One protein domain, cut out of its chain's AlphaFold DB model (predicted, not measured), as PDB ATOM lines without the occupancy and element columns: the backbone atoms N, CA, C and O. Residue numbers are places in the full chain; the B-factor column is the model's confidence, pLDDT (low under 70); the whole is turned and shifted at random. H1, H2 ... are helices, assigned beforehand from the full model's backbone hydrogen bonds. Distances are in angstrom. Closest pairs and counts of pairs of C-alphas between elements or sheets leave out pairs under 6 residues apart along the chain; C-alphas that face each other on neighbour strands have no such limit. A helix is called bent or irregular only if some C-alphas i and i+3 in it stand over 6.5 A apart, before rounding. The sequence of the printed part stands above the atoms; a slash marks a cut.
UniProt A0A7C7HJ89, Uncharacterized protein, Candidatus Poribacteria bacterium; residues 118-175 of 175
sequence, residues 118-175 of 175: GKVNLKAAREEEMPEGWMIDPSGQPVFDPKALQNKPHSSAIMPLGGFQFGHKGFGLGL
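Overview. This is residues 118 to 175 of the 175 residues of an uncharacterized protein of Candidatus Poribacteria bacterium (UniProt A0A7C7HJ89). This is a domain of little regular structure: H3, its longest helix, is at one end of the long axis, H1 and short H2 lie toward the other, and winding loops run between. The 58 printed residues have three named helices, in the order H1, H2, H3, and no named strand; the class is all helix, though these elements hold only 23 residues. It is compact, with a radius of gyration of the C-alphas of 11.4 A and spans of 32 by 21 by 19 A.

Along the chain. Find C-alpha 163 at (19.995, 1.075, 54.749); from there H3 runs 13.5 A to C-alpha 173. It is irregular: C-alphas 165 and 168 are 8.2 A apart. H1, residues 118 to 125, begins at (17.164, 10.198, 39.847) and measures 10.4 A. H2 is residues 148 to 151.

Arrangement. H3 is apart from H1 and H2. H1 and H2 are close but not clearly touching; their closest C-alphas, Val 120 and Leu 149, are 7.6 A apart. In H1 every O i to N i+4 pair is within hydrogen-bond range, in H3 4 of 7; H2 is too short for one.

Size, cuts and confidence. The C-alphas farthest apart, Glu 127 and Gly 172, are 32.5 A apart. Both links are long, and the printed part has no cut. Look at residue 153 for the one pLDDT under 70.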
ATOM      1  N   GLY A 118      17.096   8.828  40.368       93.31
ATOM      2  CA  GLY A 118      17.164  10.198  39.847       93.31
ATOM      3  C   GLY A 118      17.955  11.166  40.739       93.31
ATOM      4  O   GLY A 118      18.606  12.071  40.226       93.31
ATOM      5  N   LYS A 119      17.965  10.962  42.065       95.75
ATOM      6  CA  LYS A 119      18.773  11.766  42.998       95.75
ATOM      7  C   LYS A 119      20.257  11.407  42.918       95.75
ATOM      8  O   LYS A 119      21.084  12.306  43.009       95.75
ATOM      9  N   VAL A 120      20.585  10.136  42.680       95.62
ATOM     10  CA  VAL A 120      21.966   9.716  42.387       95.62
ATOM     11  C   VAL A 120      22.448  10.351  41.082       95.62
ATOM     12  O   VAL A 120      23.511  10.961  41.047       95.62
ATOM     13  N   ASN A 121      21.626  10.317  40.029       94.62
ATOM     14  CA  ASN A 121      21.952  10.977  38.761       94.62
ATOM     15  C   ASN A 121      22.134  12.495  38.922       94.62
ATOM     16  O   ASN A 121      23.024  13.070  38.304       94.62
ATOM     17  N   LEU A 122      21.330  13.138  39.775       96.69
ATOM     18  CA  LEU A 122      21.481  14.560  40.083       96.69
ATOM     19  C   LEU A 122      22.820  14.860  40.770       96.69
ATOM     20  O   LEU A 122      23.469  15.836  40.410       96.69
ATOM     21  N   LYS A 123      23.246  14.020  41.723       97.38
ATOM     22  CA  LYS A 123      24.567  14.127  42.360       97.38
ATOM     23  C   LYS A 123      25.697  13.979  41.340       97.38
ATOM     24  O   LYS A 123      26.591  14.816  41.312       97.38
ATOM     25  N   ALA A 124      25.598  13.005  40.430       95.62
ATOM     26  CA  ALA A 124      26.570  12.829  39.346       95.62
ATOM     27  C   ALA A 124      26.655  14.050  38.422       95.62
ATOM     28  O   ALA A 124      27.755  14.476  38.084       95.62
ATOM     29  N   ALA A 125      25.511  14.627  38.046       96.69
ATOM     30  CA  ALA A 125      25.451  15.811  37.189       96.69
ATOM     31  C   ALA A 125      26.012  17.075  37.859       96.69
ATOM     32  O   ALA A 125      26.466  17.981  37.166       96.69
ATOM     33  N   ARG A 126      25.965  17.144  39.194       97.62
ATOM     34  CA  ARG A 126      26.519  18.247  39.994       97.62
ATOM     35  C   ARG A 126      27.951  18.008  40.460       97.62
ATOM     36  O   ARG A 126      28.503  18.872  41.126       97.62
ATOM     37  N   GLU A 127      28.520  16.848  40.139       96.75
ATOM     38  CA  GLU A 127      29.844  16.432  40.613       96.75
ATOM     39  C   GLU A 127      29.962  16.438  42.148       96.75
ATOM     40  O   GLU A 127      31.014  16.712  42.715       96.75
ATOM     41  N   GLU A 128      28.859  16.114  42.824       97.75
ATOM     42  CA  GLU A 128      28.777  16.041  44.280       97.75
ATOM     43  C   GLU A 128      28.828  14.586  44.753       97.75
ATOM     44  O   GLU A 128      28.152  13.716  44.195       97.75
ATOM     45  N   GLU A 129      29.533  14.330  45.851       97.31
ATOM     46  CA  GLU A 129      29.506  13.022  46.506       97.31
ATOM     47  C   GLU A 129      28.117  12.692  47.079       97.31
ATOM     48  O   GLU A 129      27.312  13.562  47.461       97.31
ATOM     49  N   MET A 130      27.825  11.394  47.125       96.50
ATOM     50  CA  MET A 130      26.666  10.841  47.813       96.50
ATOM     51  C   MET A 130      26.954  10.689  49.308       96.50
ATOM     52  O   MET A 130      28.076  10.358  49.680       96.50
ATOM     53  N   PRO A 131      25.944  10.854  50.175       95.88
ATOM     54  CA  PRO A 131      26.047  10.440  51.568       95.88
ATOM     55  C   PRO A 131      26.334   8.939  51.709       95.88
ATOM     56  O   PRO A 131      25.913   8.130  50.876       95.88
ATOM     57  N   GLU A 132      26.968   8.561  52.820       96.25
ATOM     58  CA  GLU A 132      27.084   7.159  53.220       96.25
ATOM     59  C   GLU A 132      25.701   6.488  53.311       96.25
ATOM     60  O   GLU A 132      24.695   7.107  53.668       96.25
ATOM     61  N   GLY A 133      25.647   5.196  52.983       94.88
ATOM     62  CA  GLY A 133      24.434   4.388  53.107       94.88
ATOM     63  C   GLY A 133      23.463   4.515  51.941       94.88
ATOM     64  O   GLY A 133      22.427   3.859  51.957       94.88
ATOM     65  N   TRP A 134      23.780   5.308  50.913       96.50
ATOM     66  CA  TRP A 134      23.015   5.318  49.662       96.50
ATOM     67  C   TRP A 134      23.320   4.106  48.792       96.50
ATOM     68  O   TRP A 134      22.403   3.481  48.253       96.50
ATOM     69  N   MET A 135      24.603   3.786  48.643       95.81
ATOM     70  CA  MET A 135      25.078   2.742  47.748       95.81
ATOM     71  C   MET A 135      26.210   1.936  48.372       95.81
ATOM     72  O   MET A 135      26.991   2.457  49.167       95.81
ATOM     73  N   ILE A 136      26.301   0.677  47.954       95.62
ATOM     74  CA  ILE A 136      27.382  -0.246  48.305       95.62
ATOM     75  C   ILE A 136      28.003  -0.858  47.055       95.62
ATOM     76  O   ILE A 136      27.345  -0.925  46.015       95.62
ATOM     77  N   ASP A 137      29.243  -1.322  47.156       94.25
ATOM     78  CA  ASP A 137      29.942  -2.092  46.124       94.25
ATOM     79  C   ASP A 137      29.721  -3.622  46.285       94.25
ATOM     80  O   ASP A 137      29.018  -4.053  47.205       94.25
ATOM     81  N   PRO A 138      30.294  -4.487  45.417       92.31
ATOM     82  CA  PRO A 138      30.144  -5.940  45.531       92.31
ATOM     83  C   PRO A 138      30.666  -6.542  46.840       92.31
ATOM     84  O   PRO A 138      30.206  -7.621  47.218       92.31
ATOM     85  N   SER A 139      31.593  -5.862  47.519       92.69
ATOM     86  CA  SER A 139      32.140  -6.248  48.825       92.69
ATOM     87  C   SER A 139      31.324  -5.711  50.009       92.69
ATOM     88  O   SER A 139      31.640  -6.000  51.162       92.69
ATOM     89  N   GLY A 140      30.253  -4.960  49.736       92.25
ATOM     90  CA  GLY A 140      29.377  -4.371  50.744       92.25
ATOM     91  C   GLY A 140      29.902  -3.064  51.335       92.25
ATOM     92  O   GLY A 140      29.309  -2.567  52.292       92.25
ATOM     93  N   GLN A 141      30.983  -2.501  50.790       94.81
ATOM     94  CA  GLN A 141      31.545  -1.242  51.276       94.81
ATOM     95  C   GLN A 141      30.765  -0.041  50.724       94.81
ATOM     96  O   GLN A 141      30.302  -0.105  49.579       94.81
ATOM     97  N   PRO A 142      30.609   1.051  51.499       95.56
ATOM     98  CA  PRO A 142      29.953   2.265  51.030       95.56
ATOM     99  C   PRO A 142      30.588   2.839  49.758       95.56
ATOM    100  O   PRO A 142      31.808   2.873  49.609       95.56
ATOM    101  N   VAL A 143      29.746   3.345  48.857       95.44
ATOM    102  CA  VAL A 143      30.157   4.031  47.625       95.44
ATOM    103  C   VAL A 143      29.698   5.483  47.679       95.44
ATOM    104  O   VAL A 143      28.504   5.744  47.819       95.44
ATOM    105  N   PHE A 144      30.638   6.413  47.510       96.19
ATOM    106  CA  PHE A 144      30.385   7.859  47.560       96.19
ATOM    107  C   PHE A 144      30.290   8.501  46.170       96.19
ATOM    108  O   PHE A 144      29.554   9.468  45.995       96.19
ATOM    109  N   ASP A 145      30.971   7.947  45.158       95.69
ATOM    110  CA  ASP A 145      30.913   8.464  43.786       95.69
ATOM    111  C   ASP A 145      29.577   8.085  43.106       95.69
ATOM    112  O   ASP A 145      29.348   6.906  42.808       95.69
ATOM    113  N   PRO A 146      28.688   9.050  42.800       95.06
ATOM    114  CA  PRO A 146      27.418   8.769  42.127       95.06
ATOM    115  C   PRO A 146      27.590   8.237  40.698       95.06
ATOM    116  O   PRO A 146      26.708   7.530  40.192       95.06
ATOM    117  N   LYS A 147      28.721   8.517  40.031       94.38
ATOM    118  CA  LYS A 147      29.006   8.022  38.674       94.38
ATOM    119  C   LYS A 147      29.173   6.495  38.662       94.38
ATOM    120  O   LYS A 147      28.955   5.861  37.624       94.38
ATOM    121  N   ALA A 148      29.435   5.873  39.816       92.56
ATOM    122  CA  ALA A 148      29.469   4.418  39.971       92.56
ATOM    123  C   ALA A 148      28.135   3.735  39.617       92.56
ATOM    124  O   ALA A 148      28.139   2.564  39.228       92.56
ATOM    125  N   LEU A 149      26.993   4.432  39.713       89.81
ATOM    126  CA  LEU A 149      25.693   3.870  39.325       89.81
ATOM    127  C   LEU A 149      25.610   3.626  37.807       89.81
ATOM    128  O   LEU A 149      25.039   2.615  37.382       89.81
ATOM    129  N   GLN A 150      26.203   4.529  37.019       84.31
ATOM    130  CA  GLN A 150      26.122   4.591  35.554       84.31
ATOM    131  C   GLN A 150      27.272   3.836  34.875       84.31
ATOM    132  O   GLN A 150      27.041   3.028  33.980       84.31
ATOM    133  N   ASN A 151      28.507   4.066  35.329       79.06
ATOM    134  CA  ASN A 151      29.715   3.636  34.618       79.06
ATOM    135  C   ASN A 151      29.996   2.136  34.737       79.06
ATOM    136  O   ASN A 151      30.712   1.562  33.920       79.06
ATOM    137  N   LYS A 152      29.472   1.499  35.786       71.06
ATOM    138  CA  LYS A 152      29.736   0.096  36.104       71.06
ATOM    139  C   LYS A 152      28.472  -0.535  36.702       71.06
ATOM    140  O   LYS A 152      28.347  -0.621  37.924       71.06
ATOM    141  N   PRO A 153      27.526  -1.012  35.868       65.25
ATOM    142  CA  PRO A 153      26.232  -1.528  36.327       65.25
ATOM    143  C   PRO A 153      26.318  -2.680  37.344       65.25
ATOM    144  O   PRO A 153      25.332  -2.993  38.007       65.25
ATOM    145  N   HIS A 154      27.492  -3.303  37.478       72.81
ATOM    146  CA  HIS A 154      27.764  -4.404  38.399       72.81
ATOM    147  C   HIS A 154      28.688  -4.042  39.570       72.81
ATOM    148  O   HIS A 154      28.945  -4.909  40.397       72.81
ATOM    149  N   SER A 155      29.198  -2.807  39.667       79.88
ATOM    150  CA  SER A 155      30.138  -2.425  40.735       79.88
ATOM    151  C   SER A 155      29.499  -1.650  41.879       79.88
ATOM    152  O   SER A 155      30.211  -1.173  42.755       79.88
ATOM    153  N   SER A 156      28.191  -1.429  41.840       92.88
ATOM    154  CA  SER A 156      27.502  -0.714  42.903       92.88
ATOM    155  C   SER A 156      26.018  -1.035  42.895       92.88
ATOM    156  O   SER A 156      25.487  -1.380  41.843       92.88
ATOM    157  N   ALA A 157      25.324  -0.901  44.015       95.00
ATOM    158  CA  ALA A 157      23.874  -1.030  44.097       95.00
ATOM    159  C   ALA A 157      23.317  -0.053  45.131       95.00
ATOM    160  O   ALA A 157      23.969   0.219  46.137       95.00
ATOM    161  N   ILE A 158      22.114   0.464  44.886       96.44
ATOM    162  CA  ILE A 158      21.403   1.304  45.849       96.44
ATOM    163  C   ILE A 158      20.874   0.417  46.973       96.44
ATOM    164  O   ILE A 158      20.344  -0.671  46.722       96.44
ATOM    165  N   MET A 159      21.008   0.889  48.208       97.19
ATOM    166  CA  MET A 159      20.507   0.168  49.368       97.19
ATOM    167  C   MET A 159      18.974   0.184  49.440       97.19
ATOM    168  O   MET A 159      18.349   1.190  49.080       97.19
ATOM    169  N   PRO A 160      18.345  -0.890  49.948       97.25
ATOM    170  CA  PRO A 160      16.940  -0.863  50.327       97.25
ATOM    171  C   PRO A 160      16.634   0.223  51.359       97.25
ATOM    172  O   PRO A 160      17.498   0.631  52.142       97.25
ATOM    173  N   LEU A 161      15.376   0.655  51.408       97.62
ATOM    174  CA  LEU A 161      14.876   1.532  52.457       97.62
ATOM    175  C   LEU A 161      15.181   0.926  53.836       97.62
ATOM    176  O   LEU A 161      14.853  -0.226  54.118       97.62
ATOM    177  N   GLY A 162      15.815   1.725  54.694       96.69
ATOM    178  CA  GLY A 162      16.341   1.290  55.989       96.69
ATOM    179  C   GLY A 162      17.855   1.038  56.005       96.69
ATOM    180  O   GLY A 162      18.407   0.842  57.088       96.69
ATOM    181  N   GLY A 163      18.532   1.085  54.850       95.75
ATOM    182  CA  GLY A 163      19.995   1.075  54.749       95.75
ATOM    183  C   GLY A 163      20.645  -0.144  55.408       95.75
ATOM    184  O   GLY A 163      20.093  -1.246  55.386       95.75
ATOM    185  N   PHE A 164      21.816   0.050  56.020       94.19
ATOM    186  CA  PHE A 164      22.582  -1.026  56.663       94.19
ATOM    187  C   PHE A 164      21.838  -1.705  57.819       94.19
ATOM    188  O   PHE A 164      21.890  -2.923  57.953       94.19
ATOM    189  N   GLN A 165      21.131  -0.933  58.647       94.56
ATOM    190  CA  GLN A 165      20.545  -1.449  59.889       94.56
ATOM    191  C   GLN A 165      19.159  -2.072  59.679       94.56
ATOM    192  O   GLN A 165      18.842  -3.117  60.246       94.56
ATOM    193  N   PHE A 166      18.320  -1.446  58.851       96.94
ATOM    194  CA  PHE A 166      16.905  -1.803  58.712       96.94
ATOM    195  C   PHE A 166      16.497  -2.118  57.273       96.94
ATOM    196  O   PHE A 166      15.304  -2.221  56.989       96.94
ATOM    197  N   GLY A 167      17.465  -2.303  56.370       96.50
ATOM    198  CA  GLY A 167      17.223  -2.543  54.947       96.50
ATOM    199  C   GLY A 167      16.346  -3.761  54.650       96.50
ATOM    200  O   GLY A 167      15.666  -3.784  53.631       96.50
ATOM    201  N   HIS A 168      16.275  -4.745  55.552       96.81
ATOM    202  CA  HIS A 168      15.357  -5.880  55.427       96.81
ATOM    203  C   HIS A 168      13.880  -5.456  55.353       96.81
ATOM    204  O   HIS A 168      13.090  -6.148  54.719       96.81
ATOM    205  N   LYS A 169      13.500  -4.315  55.953       97.56
ATOM    206  CA  LYS A 169      12.129  -3.784  55.882       97.56
ATOM    207  C   LYS A 169      11.815  -3.262  54.483       97.56
ATOM    208  O   LYS A 169      10.823  -3.673  53.891       97.56
ATOM    209  N   GLY A 170      12.677  -2.398  53.940       96.44
ATOM    210  CA  GLY A 170      12.540  -1.889  52.576       96.44
ATOM    211  C   GLY A 170      12.624  -2.991  51.530       96.44
ATOM    212  O   GLY A 170      11.817  -3.031  50.609       96.44
ATOM    213  N   PHE A 171      13.552  -3.930  51.721       96.56
ATOM    214  CA  PHE A 171      13.676  -5.113  50.878       96.56
ATOM    215  C   PHE A 171      12.402  -5.960  50.915       96.56
ATOM    216  O   PHE A 171      11.885  -6.282  49.853       96.56
ATOM    217  N   GLY A 172      11.869  -6.268  52.101       96.25
ATOM    218  CA  GLY A 172      10.651  -7.067  52.243       96.25
ATOM    219  C   GLY A 172       9.418  -6.416  51.616       96.25
ATOM    220  O   GLY A 172       8.610  -7.115  51.017       96.25
ATOM    221  N   LEU A 173       9.295  -5.088  51.696       95.50
ATOM    222  CA  LEU A 173       8.243  -4.346  50.990       95.50
ATOM    223  C   LEU A 173       8.438  -4.347  49.465       95.50
ATOM    224  O   LEU A 173       7.475  -4.143  48.736       95.50
ATOM    225  N   GLY A 174       9.681  -4.492  48.998       91.50
ATOM    226  CA  GLY A 174      10.066  -4.353  47.593       91.50
ATOM    227  C   GLY A 174      10.182  -5.663  46.823       91.50
ATOM    228  O   GLY A 174      10.650  -5.623  45.683       91.50
ATOM    229  N   LEU A 175       9.807  -6.791  47.429       89.12
ATOM    230  CA  LEU A 175       9.628  -8.083  46.760       89.12
ATOM    231  C   LEU A 175       8.310  -8.111  45.980       89.12
ATOM    232  O   LEU A 175       8.351  -8.598  44.827       89.12
TER     233      LEU A 175